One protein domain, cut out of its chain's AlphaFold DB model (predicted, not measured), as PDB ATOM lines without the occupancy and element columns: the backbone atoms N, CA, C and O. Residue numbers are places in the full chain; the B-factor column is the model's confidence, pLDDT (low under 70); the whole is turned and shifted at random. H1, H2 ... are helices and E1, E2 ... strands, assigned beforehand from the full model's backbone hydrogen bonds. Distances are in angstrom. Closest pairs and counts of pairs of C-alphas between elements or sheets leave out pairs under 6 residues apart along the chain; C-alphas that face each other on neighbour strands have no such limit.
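What this domain is: This is residues 111 to 236 of the 238 residues of the protein "PilZ domain-containing protein" of Hyalangium minutum (UniProt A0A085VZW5). Seven strands form a closed barrel, with helix H1 across its outside over E5 and the short helix H2 outside it near E4; the long loop between E5 and E6 reaches outward around His 187. Round the ring run E1 E2 E3 E6 E5 E4 E7 and back to E1, mixed. The printed part has 126 residues, with E1 E2 E3 E4 E5 E6 H1 E7 H2 along the chain; its class is mixed, helices and strands. It is compact, with a radius of gyration of the C-alphas of 14.1 A and spans of 43 by 32 by 30 A.

Where its parts are: E1, residues 115 to 123, begins at C-alpha (42.359, 57.645, -29.779) and bends by 56 degrees at residue 118. E2 is residues 130 to 137, E3 140 to 146 and E4 159 to 166. E5, residues 169 to 181, measures 32.5 A and bends by 73 degrees at residue 178. E6 is residues 193 to 198, H1 203 to 213, 15.1 A long, and E7 224 to 229. H2, residues 230 to 234, ends at C-alpha (18.998, 45.395, -31.251).

How they stand to each other: E1 E2 E3 and E4 E5 E6 are meanders, each strand the antiparallel neighbour of the one before; E3 E4 E5 E6 form a Greek key, with E3 also antiparallel to E6. N 141 and O 196 of E3 and E6 are 3.0 A apart, within hydrogen-bond range. E7 and E1 are parallel, with N 225 and O 120 at 2.8 A. H1 runs across the strands, at 81 degrees to E5 on the local plane; their closest C-alphas, Leu 171 and Thr 205, are 6.7 A apart. H2 is on the barrel, only just over none of its strands, with 2 C-alphas falling on E4. Both helices have every O i to N i+4 pair within range.

The domain as a whole: The C-alphas farthest apart, His 187 and Lys 203, are 45.7 A apart. The printed part has no cut; the links E3 to E4 and E5 to E6 are long. Residues 183 to 190 have pLDDT under 70.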
ATOM      1  N   LYS A 111      34.963  65.382 -37.512       83.44
ATOM      2  CA  LYS A 111      34.195  66.067 -36.458       83.44
ATOM      3  C   LYS A 111      34.697  65.743 -35.044       83.44
ATOM      4  O   LYS A 111      34.642  66.602 -34.174       83.44
ATOM      5  N   TYR A 112      35.146  64.507 -34.817       87.12
ATOM      6  CA  TYR A 112      35.623  64.042 -33.516       87.12
ATOM      7  C   TYR A 112      37.001  63.387 -33.658       87.12
ATOM      8  O   TYR A 112      37.130  62.449 -34.458       87.12
ATOM      9  N   PRO A 113      38.007  63.837 -32.889       90.25
ATOM     10  CA  PRO A 113      39.281  63.141 -32.758       90.25
ATOM     11  C   PRO A 113      39.109  61.697 -32.292       90.25
ATOM     12  O   PRO A 113      38.160  61.382 -31.567       90.25
ATOM     13  N   ARG A 114      40.051  60.833 -32.670       92.44
ATOM     14  CA  ARG A 114      40.075  59.432 -32.241       92.44
ATOM     15  C   ARG A 114      41.332  59.129 -31.443       92.44
ATOM     16  O   ARG A 114      42.392  59.657 -31.768       92.44
ATOM     17  N   ILE A 115      41.216  58.228 -30.480       94.81
ATOM     18  CA  ILE A 115      42.359  57.645 -29.779       94.81
ATOM     19  C   ILE A 115      42.484  56.154 -30.123       94.81
ATOM     20  O   ILE A 115      41.456  55.486 -30.273       94.81
ATOM     21  N   PRO A 116      43.705  55.611 -30.264       96.12
ATOM     22  CA  PRO A 116      43.916  54.165 -30.301       96.12
ATOM     23  C   PRO A 116      43.438  53.505 -29.000       96.12
ATOM     24  O   PRO A 116      43.600  54.090 -27.932       96.12
ATOM     25  N   LEU A 117      42.855  52.304 -29.082       94.44
ATOM     26  CA  LEU A 117      42.346  51.579 -27.905       94.44
ATOM     27  C   LEU A 117      42.738  50.089 -27.859       94.44
ATOM     28  O   LEU A 117      42.801  49.530 -26.773       94.44
ATOM     29  N   ASN A 118      43.054  49.450 -28.990       94.19
ATOM     30  CA  ASN A 118      43.586  48.075 -29.081       94.19
ATOM     31  C   ASN A 118      42.893  47.015 -28.187       94.19
ATOM     32  O   ASN A 118      43.554  46.154 -27.603       94.19
ATOM     33  N   VAL A 119      41.561  47.037 -28.084       95.75
ATOM     34  CA  VAL A 119      40.811  46.083 -27.242       95.75
ATOM     35  C   VAL A 119      40.326  44.899 -28.068       95.75
ATOM     36  O   VAL A 119      39.644  45.068 -29.078       95.75
ATOM     37  N   ARG A 120      40.623  43.678 -27.615       95.44
ATOM     38  CA  ARG A 120      40.094  42.458 -28.234       95.44
ATOM     39  C   ARG A 120      38.588  42.360 -28.004       95.44
ATOM     40  O   ARG A 120      38.129  42.420 -26.870       95.44
ATOM     41  N   ALA A 121      37.836  42.135 -29.070       96.69
ATOM     42  CA  ALA A 121      36.391  42.023 -29.057       96.69
ATOM     43  C   ALA A 121      35.930  40.651 -29.566       96.69
ATOM     44  O   ALA A 121      36.473  40.115 -30.535       96.69
ATOM     45  N   ILE A 122      34.924  40.074 -28.909       95.19
ATOM     46  CA  ILE A 122      34.328  38.790 -29.298       95.19
ATOM     47  C   ILE A 122      32.829  38.916 -29.524       95.19
ATOM     48  O   ILE A 122      32.137  39.650 -28.822       95.19
ATOM     49  N   GLU A 123      32.328  38.158 -30.486       93.94
ATOM     50  CA  GLU A 123      30.900  37.963 -30.693       93.94
ATOM     51  C   GLU A 123      30.459  36.644 -30.052       93.94
ATOM     52  O   GLU A 123      31.246  35.703 -29.934       93.94
ATOM     53  N   SER A 124      29.199  36.567 -29.622       86.44
ATOM     54  CA  SER A 124      28.631  35.357 -29.018       86.44
ATOM     55  C   SER A 124      28.311  34.255 -30.039       86.44
ATOM     56  O   SER A 124      28.183  33.090 -29.658       86.44
ATOM     57  N   THR A 125      28.205  34.595 -31.325       85.69
ATOM     58  CA  THR A 125      27.948  33.648 -32.413       85.69
ATOM     59  C   THR A 125      29.103  32.635 -32.555       85.69
ATOM     60  O   THR A 125      30.270  33.029 -32.640       85.69
ATOM     61  N   PRO A 126      28.820  31.315 -32.606       85.00
ATOM     62  CA  PRO A 126      29.850  30.300 -32.810       85.00
ATOM     63  C   PRO A 126      30.644  30.521 -34.099       85.00
ATOM     64  O   PRO A 126      30.073  30.836 -35.140       85.00
ATOM     65  N   PHE A 127      31.956  30.285 -34.036       85.12
ATOM     66  CA  PHE A 127      32.893  30.439 -35.158       85.12
ATOM     67  C   PHE A 127      33.021  31.862 -35.718       85.12
ATOM     68  O   PHE A 127      33.666  32.045 -36.753       85.12
ATOM     69  N   SER A 128      32.467  32.872 -35.040       91.19
ATOM     70  CA  SER A 128      32.770  34.255 -35.377       91.19
ATOM     71  C   SER A 128      34.264  34.533 -35.218       91.19
ATOM     72  O   SER A 128      34.895  34.027 -34.280       91.19
ATOM     73  N   PRO A 129      34.856  35.324 -36.128       93.31
ATOM     74  CA  PRO A 129      36.245  35.707 -35.991       93.31
ATOM     75  C   PRO A 129      36.437  36.603 -34.773       93.31
ATOM     76  O   PRO A 129      35.493  37.145 -34.192       93.31
ATOM     77  N   VAL A 130      37.698  36.782 -34.402       93.94
ATOM     78  CA  VAL A 130      38.067  37.770 -33.397       93.94
ATOM     79  C   VAL A 130      37.993  39.154 -34.029       93.94
ATOM     80  O   VAL A 130      38.405  39.354 -35.171       93.94
ATOM     81  N   PHE A 131      37.486  40.117 -33.275       95.94
ATOM     82  CA  PHE A 131      37.490  41.521 -33.648       95.94
ATOM     83  C   PHE A 131      38.474  42.281 -32.758       95.94
ATOM     84  O   PHE A 131      38.788  41.847 -31.649       95.94
ATOM     85  N   TYR A 132      38.922  43.446 -33.209       95.81
ATOM     86  CA  TYR A 132      39.689  44.374 -32.384       95.81
ATOM     87  C   TYR A 132      39.124  45.780 -32.519       95.81
ATOM     88  O   TYR A 132      38.902  46.273 -33.624       95.81
ATOM     89  N   VAL A 133      38.902  46.433 -31.383       97.38
ATOM     90  CA  VAL A 133      38.678  47.871 -31.321       97.38
ATOM     91  C   VAL A 133      40.024  48.540 -31.557       97.38
ATOM     92  O   VAL A 133      40.888  48.526 -30.682       97.38
ATOM     93  N   ARG A 134      40.216  49.104 -32.747       95.75
ATOM     94  CA  ARG A 134      41.465  49.766 -33.131       95.75
ATOM     95  C   ARG A 134      41.546  51.162 -32.539       95.75
ATOM     96  O   ARG A 134      42.521  51.510 -31.882       95.75
ATOM     97  N   ASP A 135      40.500  51.946 -32.772       96.00
ATOM     98  CA  ASP A 135      40.393  53.334 -32.337       96.00
ATOM     99  C   ASP A 135      38.957  53.681 -31.946       96.00
ATOM    100  O   ASP A 135      38.006  53.070 -32.433       96.00
ATOM    101  N   ILE A 136      38.792  54.671 -31.075       97.50
ATOM    102  CA  ILE A 136      37.484  55.135 -30.608       97.50
ATOM    103  C   ILE A 136      37.442  56.661 -30.517       97.50
ATOM    104  O   ILE A 136      38.459  57.333 -30.362       97.50
ATOM    105  N   SER A 137      36.243  57.216 -30.645       96.31
ATOM    106  CA  SER A 137      35.938  58.641 -30.527       96.31
ATOM    107  C   SER A 137      34.540  58.836 -29.962       96.31
ATOM    108  O   SER A 137      33.767  57.885 -29.884       96.31
ATOM    109  N   ARG A 138      34.156  60.090 -29.707       95.50
ATOM    110  CA  ARG A 138      32.772  60.452 -29.353       95.50
ATOM    111  C   ARG A 138      31.731  60.007 -30.378       95.50
ATOM    112  O   ARG A 138      30.587  59.764 -30.026       95.50
ATOM    113  N   GLY A 139      32.110  59.960 -31.656       95.31
ATOM    114  CA  GLY A 139      31.175  59.697 -32.750       95.31
ATOM    115  C   GLY A 139      31.189  58.270 -33.275       95.31
ATOM    116  O   GLY A 139      30.429  57.972 -34.192       95.31
ATOM    117  N   GLY A 140      32.068  57.401 -32.782       97.31
ATOM    118  CA  GLY A 140      32.174  56.056 -33.327       97.31
ATOM    119  C   GLY A 140      33.482  55.346 -33.029       97.31
ATOM    120  O   GLY A 140      34.412  55.920 -32.454       97.31
ATOM    121  N   VAL A 141      33.555  54.106 -33.506       98.12
ATOM    122  CA  VAL A 141      34.663  53.173 -33.292       98.12
ATOM    123  C   VAL A 141      35.177  52.622 -34.625       98.12
ATOM    124  O   VAL A 141      34.410  52.387 -35.564       98.12
ATOM    125  N   GLY A 142      36.495  52.481 -34.745       97.38
ATOM    126  CA  GLY A 142      37.164  51.751 -35.816       97.38
ATOM    127  C   GLY A 142      37.451  50.317 -35.381       97.38
ATOM    128  O   GLY A 142      38.047  50.097 -34.328       97.38
ATOM    129  N   MET A 143      37.044  49.357 -36.204       97.19
ATOM    130  CA  MET A 143      37.158  47.930 -35.927       97.19
ATOM    131  C   MET A 143      38.064  47.245 -36.951       97.19
ATOM    132  O   MET A 143      38.016  47.552 -38.145       97.19
ATOM    133  N   GLU A 144      38.841  46.279 -36.479       95.31
ATOM    134  CA  GLU A 144      39.605  45.323 -37.282       95.31
ATOM    135  C   GLU A 144      39.041  43.911 -37.091       95.31
ATOM    136  O   GLU A 144      38.480  43.597 -36.037       95.31
ATOM    137  N   VAL A 145      39.182  43.059 -38.108       94.12
ATOM    138  CA  VAL A 145      38.739  41.659 -38.068       94.12
ATOM    139  C   VAL A 145      39.919  40.726 -38.292       94.12
ATOM    140  O   VAL A 145      40.596  40.812 -39.313       94.12
ATOM    141  N   ASP A 146      40.110  39.779 -37.381       91.69
ATOM    142  CA  ASP A 146      41.072  38.684 -37.511       91.69
ATOM    143  C   ASP A 146      40.525  37.588 -38.435       91.69
ATOM    144  O   ASP A 146      40.116  36.503 -38.019       91.69
ATOM    145  N   ALA A 147      40.401  37.934 -39.712       88.94
ATOM    146  CA  ALA A 147      39.905  37.061 -40.760       88.94
ATOM    147  C   ALA A 147      40.459  37.515 -42.118       88.94
ATOM    148  O   ALA A 147      40.766  38.692 -42.298       88.94
ATOM    149  N   PRO A 148      40.539  36.628 -43.125       87.00
ATOM    150  CA  PRO A 148      40.984  37.012 -44.466       87.00
ATOM    151  C   PRO A 148      39.989  37.925 -45.209       87.00
ATOM    152  O   PRO A 148      40.348  38.534 -46.216       87.00
ATOM    153  N   ALA A 149      38.737  38.009 -44.754       89.19
ATOM    154  CA  ALA A 149      37.684  38.822 -45.354       89.19
ATOM    155  C   ALA A 149      36.692  39.316 -44.290       89.19
ATOM    156  O   ALA A 149      36.629  38.773 -43.187       89.19
ATOM    157  N   LEU A 150      35.895  40.334 -44.636       90.94
ATOM    158  CA  LEU A 150      34.814  40.805 -43.770       90.94
ATOM    159  C   LEU A 150      33.751  39.709 -43.573       90.94
ATOM    160  O   LEU A 150      33.313  39.105 -44.558       90.94
ATOM    161  N   PRO A 151      33.281  39.484 -42.336       91.62
ATOM    162  CA  PRO A 151      32.175  38.575 -42.064       91.62
ATOM    163  C   PRO A 151      30.877  39.060 -42.709       91.62
ATOM    164  O   PRO A 151      30.628  40.261 -42.801       91.62
ATOM    165  N   ALA A 152      30.004  38.131 -43.108       91.56
ATOM    166  CA  ALA A 152      28.781  38.453 -43.846       91.56
ATOM    167  C   ALA A 152      27.795  39.361 -43.081       91.56
ATOM    168  O   ALA A 152      26.966  40.023 -43.712       91.56
ATOM    169  N   MET A 153      27.870  39.401 -41.745       91.38
ATOM    170  CA  MET A 153      27.083  40.309 -40.904       91.38
ATOM    171  C   MET A 153      27.581  41.760 -40.940       91.38
ATOM    172  O   MET A 153      26.796  42.677 -40.695       91.38
ATOM    173  N   VAL A 154      28.848  41.999 -41.287       94.25
ATOM    174  CA  VAL A 154      29.428  43.345 -41.343       94.25
ATOM    175  C   VAL A 154      29.083  43.991 -42.685       94.25
ATOM    176  O   VAL A 154      29.806  43.869 -43.673       94.25
ATOM    177  N   LYS A 155      27.945  44.685 -42.720       94.88
ATOM    178  CA  LYS A 155      27.453  45.441 -43.878       94.88
ATOM    179  C   LYS A 155      27.089  46.848 -43.442       94.88
ATOM    180  O   LYS A 155      26.647  47.041 -42.316       94.88
ATOM    181  N   VAL A 156      27.258  47.817 -44.337       97.06
ATOM    182  CA  VAL A 156      26.796  49.189 -44.092       97.06
ATOM    183  C   VAL A 156      25.301  49.166 -43.773       97.06
ATOM    184  O   VAL A 156      24.543  48.463 -44.440       97.06
ATOM    185  N   GLY A 157      24.898  49.898 -42.739       97.12
ATOM    186  CA  GLY A 157      23.527  49.901 -42.240       97.12
ATOM    187  C   GLY A 157      23.235  48.855 -41.165       97.12
ATOM    188  O   GLY A 157      22.187  48.919 -40.525       97.12
ATOM    189  N   THR A 158      24.128  47.885 -40.933       97.06
ATOM    190  CA  THR A 158      23.899  46.861 -39.909       97.06
ATOM    191  C   THR A 158      23.951  47.491 -38.509       97.06
ATOM    192  O   THR A 158      24.969  48.107 -38.167       97.06
ATOM    193  N   PRO A 159      22.911  47.298 -37.668       97.38
ATOM    194  CA  PRO A 159      22.959  47.651 -36.253       97.38
ATOM    195  C   PRO A 159      24.130  46.973 -35.552       97.38
ATOM    196  O   PRO A 159      24.390  45.790 -35.771       97.38
ATOM    197  N   PHE A 160      24.811  47.713 -34.692       97.50
ATOM    198  CA  PHE A 160      25.992  47.253 -33.980       97.50
ATOM    199  C   PHE A 160      25.908  47.659 -32.513       97.50
ATOM    200  O   PHE A 160      25.396  48.729 -32.185       97.50
ATOM    201  N   LEU A 161      26.442  46.819 -31.636       97.62
ATOM    202  CA  LEU A 161      26.595  47.129 -30.223       97.62
ATOM    203  C   LEU A 161      27.999  46.726 -29.779       97.62
ATOM    204  O   LEU A 161      28.377  45.568 -29.947       97.62
ATOM    205  N   LEU A 162      28.746  47.678 -29.217       98.06
ATOM    206  CA  LEU A 162      29.988  47.418 -28.488       98.06
ATOM    207  C   LEU A 162      29.702  47.478 -26.991       98.06
ATOM    208  O   LEU A 162      29.101  48.434 -26.504       98.06
ATOM    209  N   GLU A 163      30.169  46.471 -26.270       97.50
ATOM    210  CA  GLU A 163      30.059  46.380 -24.821       97.50
ATOM    211  C   GLU A 163      31.429  46.202 -24.196       97.50
ATOM    212  O   GLU A 163      32.222  45.374 -24.645       97.50
ATOM    213  N   MET A 164      31.694  46.969 -23.147       96.62
ATOM    214  CA  MET A 164      32.945  46.912 -22.404       96.62
ATOM    215  C   MET A 164      32.676  47.050 -20.913       96.62
ATOM    216  O   MET A 164      31.887  47.899 -20.502       96.62
ATOM    217  N   GLU A 165      33.368  46.257 -20.103       95.12
ATOM    218  CA  GLU A 165      33.376  46.451 -18.655       95.12
ATOM    219  C   GLU A 165      34.376  47.548 -18.290       95.12
ATOM    220  O   GLU A 165      35.568  47.448 -18.592       95.12
ATOM    221  N   LEU A 166      33.881  48.602 -17.642       94.88
ATOM    222  CA  LEU A 166      34.696  49.679 -17.088       94.88
ATOM    223  C   LEU A 166      34.731  49.570 -15.561       94.88
ATOM    224  O   LEU A 166      33.859  48.964 -14.942       94.88
ATOM    225  N   SER A 167      35.685  50.250 -14.927       91.81
ATOM    226  CA  SER A 167      35.805  50.321 -13.464       91.81
ATOM    227  C   SER A 167      34.541  50.856 -12.773       91.81
ATOM    228  O   SER A 167      34.297  50.559 -11.608       91.81
ATOM    229  N   GLN A 168      33.718  51.633 -13.486       89.81
ATOM    230  CA  GLN A 168      32.466  52.218 -12.985       89.81
ATOM    231  C   GLN A 168      31.211  51.422 -13.402       89.81
ATOM    232  O   GLN A 168      30.086  51.895 -13.212       89.81
ATOM    233  N   GLY A 169      31.378  50.247 -14.014       92.69
ATOM    234  CA  GLY A 169      30.303  49.411 -14.557       92.69
ATOM    235  C   GLY A 169      30.277  49.365 -16.090       92.69
ATOM    236  O   GLY A 169      31.119  49.989 -16.742       92.69
ATOM    237  N   PRO A 170      29.309  48.651 -16.680       94.75
ATOM    238  CA  PRO A 170      29.304  48.365 -18.108       94.75
ATOM    239  C   PRO A 170      29.077  49.626 -18.947       94.75
ATOM    240  O   PRO A 170      28.291  50.510 -18.597       94.75
ATOM    241  N   LEU A 171      29.752  49.682 -20.089       96.56
ATOM    242  CA  LEU A 171      29.553  50.666 -21.143       96.56
ATOM    243  C   LEU A 171      28.941  49.975 -22.362       96.56
ATOM    244  O   LEU A 171      29.550  49.074 -22.935       96.56
ATOM    245  N   LEU A 172      27.752  50.427 -22.759       96.94
ATOM    246  CA  LEU A 172      27.039  49.973 -23.951       96.94
ATOM    247  C   LEU A 172      27.055  51.092 -24.993       96.94
ATOM    248  O   LEU A 172      26.532  52.177 -24.744       96.94
ATOM    249  N   LEU A 173      27.636  50.826 -26.160       97.56
ATOM    250  CA  LEU A 173      27.770  51.785 -27.256       97.56
ATOM    251  C   LEU A 173      26.992  51.292 -28.480       97.56
ATOM    252  O   LEU A 173      27.550  50.574 -29.321       97.56
ATOM    253  N   PRO A 174      25.696  51.639 -28.584       97.31
ATOM    254  CA  PRO A 174      24.906  51.329 -29.761       97.31
ATOM    255  C   PRO A 174      25.354  52.182 -30.950       97.31
ATOM    256  O   PRO A 174      25.627  53.382 -30.843       97.31
ATOM    257  N   GLY A 175      25.384  51.561 -32.119       97.25
ATOM    258  CA  GLY A 175      25.791  52.213 -33.347       97.25
ATOM    259  C   GLY A 175      25.309  51.492 -34.591       97.25
ATOM    260  O   GLY A 175      24.469  50.589 -34.554       97.25
ATOM    261  N   GLU A 176      25.856  51.923 -35.712       97.88
ATOM    262  CA  GLU A 176      25.581  51.371 -37.030       97.88
ATOM    263  C   GLU A 176      26.875  51.309 -37.833       97.88
ATOM    264  O   GLU A 176      27.718  52.205 -37.748       97.88
ATOM    265  N   VAL A 177      27.056  50.241 -38.607       98.06
ATOM    266  CA  VAL A 177      28.195  50.132 -39.520       98.06
ATOM    267  C   VAL A 177      28.050  51.190 -40.618       98.06
ATOM    268  O   VAL A 177      27.116  51.149 -41.414       98.06
ATOM    269  N   MET A 178      29.002  52.117 -40.690       97.25
ATOM    270  CA  MET A 178      28.977  53.251 -41.625       97.25
ATOM    271  C   MET A 178      29.766  52.976 -42.900       97.25
ATOM    272  O   MET A 178      29.439  53.480 -43.969       97.25
ATOM    273  N   TRP A 179      30.841  52.201 -42.786       95.38
ATOM    274  CA  TRP A 179      31.691  51.811 -43.903       95.38
ATOM    275  C   TRP A 179      32.416  50.514 -43.562       95.38
ATOM    276  O   TRP A 179      32.652  50.216 -42.391       95.38
ATOM    277  N   ALA A 180      32.802  49.761 -44.585       94.38
ATOM    278  CA  ALA A 180      33.617  48.567 -44.436       94.38
ATOM    279  C   ALA A 180      34.588  48.456 -45.618       94.38
ATOM    280  O   ALA A 180      34.276  48.889 -46.727       94.38
ATOM    281  N   SER A 181      35.784  47.929 -45.376       89.44
ATOM    282  CA  SER A 181      36.833  47.802 -46.381       89.44
ATOM    283  C   SER A 181      37.624  46.512 -46.197       89.44
ATOM    284  O   SER A 181      38.197  46.243 -45.142       89.44
ATOM    285  N   THR A 182      37.697  45.737 -47.272       79.25
ATOM    286  CA  THR A 182      38.666  44.660 -47.481       79.25
ATOM    287  C   THR A 182      39.725  45.177 -48.448       79.25
ATOM    288  O   THR A 182      39.649  44.955 -49.656       79.25
ATOM    289  N   ALA A 183      40.696  45.946 -47.960       60.19
ATOM    290  CA  ALA A 183      41.739  46.472 -48.834       60.19
ATOM    291  C   ALA A 183      42.712  45.350 -49.246       60.19
ATOM    292  O   ALA A 183      43.727  45.132 -48.608       60.19
ATOM    293  N   PHE A 184      42.469  44.640 -50.345       50.03
ATOM    294  CA  PHE A 184      43.517  43.799 -50.931       50.03
ATOM    295  C   PHE A 184      44.627  44.699 -51.501       50.03
ATOM    296  O   PHE A 184      44.420  45.382 -52.503       50.03
ATOM    297  N   ARG A 185      45.825  44.704 -50.899       47.81
ATOM    298  CA  ARG A 185      47.043  45.099 -51.624       47.81
ATOM    299  C   ARG A 185      47.646  43.838 -52.226       47.81
ATOM    300  O   ARG A 185      47.836  42.854 -51.522       47.81
ATOM    301  N   ALA A 186      47.995  43.884 -53.511       45.16
ATOM    302  CA  ALA A 186      48.505  42.750 -54.289       45.16
ATOM    303  C   ALA A 186      49.723  42.010 -53.679       45.16
ATOM    304  O   ALA A 186      50.075  40.932 -54.149       45.16
ATOM    305  N   HIS A 187      50.367  42.564 -52.641       42.72
ATOM    306  CA  HIS A 187      51.588  42.030 -52.028       42.72
ATOM    307  C   HIS A 187      51.536  41.890 -50.494       42.72
ATOM    308  O   HIS A 187      52.559  41.592 -49.885       42.72
ATOM    309  N   SER A 188      50.381  42.099 -49.848       45.03
ATOM    310  CA  SER A 188      50.203  41.801 -48.419       45.03
ATOM    311  C   SER A 188      48.710  41.782 -48.065       45.03
ATOM    312  O   SER A 188      48.002  42.711 -48.468       45.03
ATOM    313  N   PRO A 189      48.206  40.765 -47.340       54.00
ATOM    314  CA  PRO A 189      46.837  40.796 -46.845       54.00
ATOM    315  C   PRO A 189      46.700  41.971 -45.870       54.00
ATOM    316  O   PRO A 189      47.346  41.993 -44.825       54.00
ATOM    317  N   VAL A 190      45.892  42.973 -46.220       67.50
ATOM    318  CA  VAL A 190      45.492  43.999 -45.251       67.50
ATOM    319  C   VAL A 190      44.338  43.420 -44.451       67.50
ATOM    320  O   VAL A 190      43.372  42.917 -45.028       67.50
ATOM    321  N   THR A 191      44.444  43.504 -43.130       82.75
ATOM    322  CA  THR A 191      43.389  43.113 -42.199       82.75
ATOM    323  C   THR A 191      42.079  43.826 -42.564       82.75
ATOM    324  O   THR A 191      42.085  45.052 -42.721       82.75
ATOM    325  N   PRO A 192      40.959  43.105 -42.743       92.56
ATOM    326  CA  PRO A 192      39.662  43.716 -42.995       92.56
ATOM    327  C   PRO A 192      39.260  44.675 -41.876       92.56
ATOM    328  O   PRO A 192      39.416  44.364 -40.694       92.56
ATOM    329  N   ILE A 193      38.708  45.826 -42.256       94.62
ATOM    330  CA  ILE A 193      38.345  46.896 -41.323       94.62
ATOM    331  C   ILE A 193      36.951  47.439 -41.596       94.62
ATOM    332  O   ILE A 193      36.482  47.462 -42.734       94.62
ATOM    333  N   PHE A 194      36.294  47.932 -40.556       96.62
ATOM    334  CA  PHE A 194      35.031  48.650 -40.686       96.62
ATOM    335  C   PHE A 194      34.918  49.746 -39.634       96.62
ATOM    336  O   PHE A 194      35.598  49.730 -38.609       96.62
ATOM    337  N   GLY A 195      34.077  50.735 -39.909       97.12
ATOM    338  CA  GLY A 195      33.791  51.817 -38.981       97.12
ATOM    339  C   GLY A 195      32.339  51.792 -38.565       97.12
ATOM    340  O   GLY A 195      31.450  51.641 -39.402       97.12
ATOM    341  N   VAL A 196      32.112  51.998 -37.278       98.25
ATOM    342  CA  VAL A 196      30.786  52.151 -36.692       98.25
ATOM    343  C   VAL A 196      30.617  53.600 -36.261       98.25
ATOM    344  O   VAL A 196      31.523  54.178 -35.661       98.25
ATOM    345  N   GLY A 197      29.466  54.182 -36.574       97.94
ATOM    346  CA  GLY A 197      29.023  55.465 -36.044       97.94
ATOM    347  C   GLY A 197      28.120  55.230 -34.842       97.94
ATOM    348  O   GLY A 197      27.228  54.384 -34.908       97.94
ATOM    349  N   PHE A 198      28.355  55.945 -33.746       96.69
ATOM    350  CA  PHE A 198      27.452  55.905 -32.597       96.69
ATOM    351  C   PHE A 198      26.189  56.712 -32.893       96.69
ATOM    352  O   PHE A 198      26.239  57.730 -33.588       96.69
ATOM    353  N   LYS A 199      25.053  56.233 -32.378       86.50
ATOM    354  CA  LYS A 199      23.785  56.977 -32.398       86.50
ATOM    355  C   LYS A 199      23.791  58.044 -31.300       86.50
ATOM    356  O   LYS A 199      24.786  58.193 -30.592       86.50
ATOM    357  N   ASP A 200      22.692  58.777 -31.148       89.38
ATOM    358  CA  ASP A 200      22.521  59.683 -30.013       89.38
ATOM    359  C   ASP A 200      22.643  58.889 -28.706       89.38
ATOM    360  O   ASP A 200      21.799  58.054 -28.378       89.38
ATOM    361  N   LEU A 201      23.751  59.107 -27.995       93.38
ATOM    362  CA  LEU A 201      24.044  58.413 -26.751       93.38
ATOM    363  C   LEU A 201      23.314  59.111 -25.598       93.38
ATOM    364  O   LEU A 201      23.393  60.340 -25.491       93.38
ATOM    365  N   PRO A 202      22.653  58.358 -24.697       93.88
ATOM    366  CA  PRO A 202      22.177  58.907 -23.435       93.88
ATOM    367  C   PRO A 202      23.313  59.604 -22.684       93.88
ATOM    368  O   PRO A 202      24.471  59.189 -22.776       93.88
ATOM    369  N   LYS A 203      22.982  60.643 -21.912       94.38
ATOM    370  CA  LYS A 203      23.970  61.465 -21.198       94.38
ATOM    371  C   LYS A 203      24.942  60.616 -20.368       94.38
ATOM    372  O   LYS A 203      26.148  60.765 -20.522       94.38
ATOM    373  N   ASP A 204      24.426  59.675 -19.584       94.31
ATOM    374  CA  ASP A 204      25.237  58.798 -18.733       94.31
ATOM    375  C   ASP A 204      26.195  57.912 -19.550       94.31
ATOM    376  O   ASP A 204      27.338  57.674 -19.157       94.31
ATOM    377  N   THR A 205      25.756  57.433 -20.718       95.50
ATOM    378  CA  THR A 205      26.594  56.663 -21.650       95.50
ATOM    379  C   THR A 205      27.678  57.539 -22.267       95.50
ATOM    380  O   THR A 205      28.821  57.102 -22.387       95.50
ATOM    381  N   ALA A 206      27.340  58.775 -22.639       95.69
ATOM    382  CA  ALA A 206      28.297  59.736 -23.170       95.69
ATOM    383  C   ALA A 206      29.363  60.103 -22.125       95.69
ATOM    384  O   ALA A 206      30.543  60.105 -22.450       95.69
ATOM    385  N   GLU A 207      28.981  60.324 -20.865       95.38
ATOM    386  CA  GLU A 207      29.924  60.592 -19.768       95.38
ATOM    387  C   GLU A 207      30.878  59.410 -19.530       95.38
ATOM    388  O   GLU A 207      32.085  59.604 -19.401       95.38
ATOM    389  N   ARG A 208      30.375  58.170 -19.563       96.06
ATOM    390  CA  ARG A 208      31.223  56.967 -19.481       96.06
ATOM    391  C   ARG A 208      32.151  56.818 -20.687       96.06
ATOM    392  O   ARG A 208      33.288  56.378 -20.526       96.06
ATOM    393  N   LEU A 209      31.686  57.181 -21.883       97.06
ATOM    394  CA  LEU A 209      32.524  57.220 -23.077       97.06
ATOM    395  C   LEU A 209      33.644  58.257 -22.928       97.06
ATOM    396  O   LEU A 209      34.774  57.946 -23.276       97.06
ATOM    397  N   GLU A 210      33.379  59.440 -22.368       95.69
ATOM    398  CA  GLU A 210      34.437  60.422 -22.081       95.69
ATOM    399  C   GLU A 210      35.498  59.860 -21.127       95.69
ATOM    400  O   GLU A 210      36.688  59.979 -21.415       95.69
ATOM    401  N   SER A 211      35.087  59.175 -20.057       95.00
ATOM    402  CA  SER A 211      36.020  58.523 -19.125       95.00
ATOM    403  C   SER A 211      36.862  57.425 -19.791       95.00
ATOM    404  O   SER A 211      38.026  57.218 -19.434       95.00
ATOM    405  N   LEU A 212      36.304  56.732 -20.792       96.06
ATOM    406  CA  LEU A 212      37.055  55.788 -21.623       96.06
ATOM    407  C   LEU A 212      38.020  56.517 -22.571       96.06
ATOM    408  O   LEU A 212      39.150  56.068 -22.748       96.06
ATOM    409  N   LEU A 213      37.609  57.643 -23.164       95.94
ATOM    410  CA  LEU A 213      38.452  58.459 -24.048       95.94
ATOM    411  C   LEU A 213      39.628  59.116 -23.312       95.94
ATOM    412  O   LEU A 213      40.641  59.419 -23.941       95.94
ATOM    413  N   SER A 214      39.526  59.304 -21.997       93.81
ATOM    414  CA  SER A 214      40.648  59.690 -21.134       93.81
ATOM    415  C   SER A 214      41.430  58.498 -20.569       93.81
ATOM    416  O   SER A 214      42.341  58.699 -19.772       93.81
ATOM    417  N   LEU A 215      41.072  57.261 -20.946       93.19
ATOM    418  CA  LEU A 215      41.635  56.002 -20.435       93.19
ATOM    419  C   LEU A 215      41.563  55.859 -18.898       93.19
ATOM    420  O   LEU A 215      42.284  55.052 -18.316       93.19
ATOM    421  N   ASP A 216      40.679  56.615 -18.242       90.88
ATOM    422  CA  ASP A 216      40.563  56.705 -16.778       90.88
ATOM    423  C   ASP A 216      39.713  55.569 -16.201       90.88
ATOM    424  O   ASP A 216      39.943  55.061 -15.107       90.88
ATOM    425  N   SER A 217      38.718  55.126 -16.966       90.75
ATOM    426  CA  SER A 217      37.752  54.131 -16.510       90.75
ATOM    427  C   SER A 217      38.116  52.693 -16.872       90.75
ATOM    428  O   SER A 217      37.294  51.802 -16.659       90.75
ATOM    429  N   LEU A 218      39.288  52.437 -17.459       91.31
ATOM    430  CA  LEU A 218      39.690  51.077 -17.818       91.31
ATOM    431  C   LEU A 218      40.076  50.282 -16.558       91.31
ATOM    432  O   LEU A 218      40.819  50.793 -15.716       91.31
ATOM    433  N   PRO A 219      39.589  49.038 -16.398       90.19
ATOM    434  CA  PRO A 219      39.977  48.192 -15.275       90.19
ATOM    435  C   PRO A 219      41.434  47.717 -15.431       90.19
ATOM    436  O   PRO A 219      42.035  47.897 -16.489       90.19
ATOM    437  N   PRO A 220      42.035  47.052 -14.430       87.88
ATOM    438  CA  PRO A 220      43.288  46.335 -14.643       87.88
ATOM    439  C   PRO A 220      43.136  45.308 -15.779       87.88
ATOM    440  O   PRO A 220      42.129  44.601 -15.843       87.88
ATOM    441  N   GLY A 221      44.122  45.225 -16.677       86.38
ATOM    442  CA  GLY A 221      44.083  44.290 -17.804       86.38
ATOM    443  C   GLY A 221      44.023  42.807 -17.377       86.38
ATOM    444  O   GLY A 221      44.378  42.466 -16.243       86.38
ATOM    445  N   PRO A 222      43.638  41.895 -18.289       91.94
ATOM    446  CA  PRO A 222      43.412  42.138 -19.711       91.94
ATOM    447  C   PRO A 222      42.046  42.767 -20.022       91.94
ATOM    448  O   PRO A 222      41.025  42.381 -19.456       91.94
ATOM    449  N   TRP A 223      42.027  43.700 -20.971       93.69
ATOM    450  CA  TRP A 223      40.804  44.323 -21.469       93.69
ATOM    451  C   TRP A 223      40.203  43.499 -22.595       93.69
ATOM    452  O   TRP A 223      40.896  43.008 -23.490       93.69
ATOM    453  N   TRP A 224      38.883  43.392 -22.579       95.44
ATOM    454  CA  TRP A 224      38.129  42.768 -23.647       95.44
ATOM    455  C   TRP A 224      36.801  43.492 -23.824       95.44
ATOM    456  O   TRP A 224      36.332  44.215 -22.945       95.44
ATOM    457  N   ALA A 225      36.213  43.289 -24.989       97.31
ATOM    458  CA  ALA A 225      34.906  43.792 -25.334       97.31
ATOM    459  C   ALA A 225      34.044  42.674 -25.912       97.31
ATOM    460  O   ALA A 225      34.534  41.635 -26.373       97.31
ATOM    461  N   ARG A 226      32.744  42.923 -25.943       97.31
ATOM    462  CA  ARG A 226      31.785  42.107 -26.668       97.31
ATOM    463  C   ARG A 226      31.203  42.928 -27.806       97.31
ATOM    464  O   ARG A 226      30.932  44.113 -27.638       97.31
ATOM    465  N   VAL A 227      31.014  42.298 -28.954       97.44
ATOM    466  CA  VAL A 227      30.325  42.905 -30.093       97.44
ATOM    467  C   VAL A 227      29.125  42.064 -30.486       97.44
ATOM    468  O   VAL A 227      29.168  40.840 -30.409       97.44
ATOM    469  N   SER A 228      28.060  42.729 -30.916       96.81
ATOM    470  CA  SER A 228      26.879  42.095 -31.502       96.81
ATOM    471  C   SER A 228      26.458  42.856 -32.754       96.81
ATOM    472  O   SER A 228      26.680  44.066 -32.861       96.81
ATOM    473  N   PHE A 229      25.803  42.153 -33.680       96.25
ATOM    474  CA  PHE A 229      25.325  42.708 -34.947       96.25
ATOM    475  C   PHE A 229      23.833  42.417 -35.160       96.25
ATOM    476  O   PHE A 229      23.284  41.446 -34.635       96.25
ATOM    477  N   GLY A 230      23.168  43.246 -35.965       95.06
ATOM    478  CA  GLY A 230      21.795  43.017 -36.413       95.06
ATOM    479  C   GLY A 230      20.808  42.843 -35.257       95.06
ATOM    480  O   GLY A 230      20.799  43.633 -34.315       95.06
ATOM    481  N   ASN A 231      19.980  41.801 -35.325       93.00
ATOM    482  CA  ASN A 231      18.932  41.547 -34.331       93.00
ATOM    483  C   ASN A 231      19.479  41.280 -32.923       93.00
ATOM    484  O   ASN A 231      18.820  41.645 -31.955       93.00
ATOM    485  N   GLU A 232      20.664  40.674 -32.795       92.69
ATOM    486  CA  GLU A 232      21.286  40.450 -31.484       92.69
ATOM    487  C   GLU A 232      21.764  41.767 -30.864       92.69
ATOM    488  O   GLU A 232      21.645  41.966 -29.659       92.69
ATOM    489  N   ALA A 233      22.277  42.691 -31.684       93.75
ATOM    490  CA  ALA A 233      22.592  44.031 -31.205       93.75
ATOM    491  C   ALA A 233      21.315  44.725 -30.722       93.75
ATOM    492  O   ALA A 233      21.265  45.189 -29.590       93.75
ATOM    493  N   LEU A 234      20.269  44.734 -31.555       92.56
ATOM    494  CA  LEU A 234      18.998  45.395 -31.251       92.56
ATOM    495  C   LEU A 234      18.320  44.849 -29.988       92.56
ATOM    496  O   LEU A 234      17.761  45.633 -29.233       92.56
ATOM    497  N   SER A 235      18.376  43.538 -29.734       92.50
ATOM    498  CA  SER A 235      17.746  42.934 -28.550       92.50
ATOM    499  C   SER A 235      18.446  43.270 -27.230       92.50
ATOM    500  O   SER A 235      17.896  43.000 -26.164       92.50
ATOM    501  N   ARG A 236      19.656  43.830 -27.302       87.69
ATOM    502  CA  ARG A 236      20.504  44.171 -26.154       87.69
ATOM    503  C   ARG A 236      20.740  45.668 -26.001       87.69
ATOM    504  O   ARG A 236      21.396  46.081 -25.047       87.69
TER     505      ARG A 236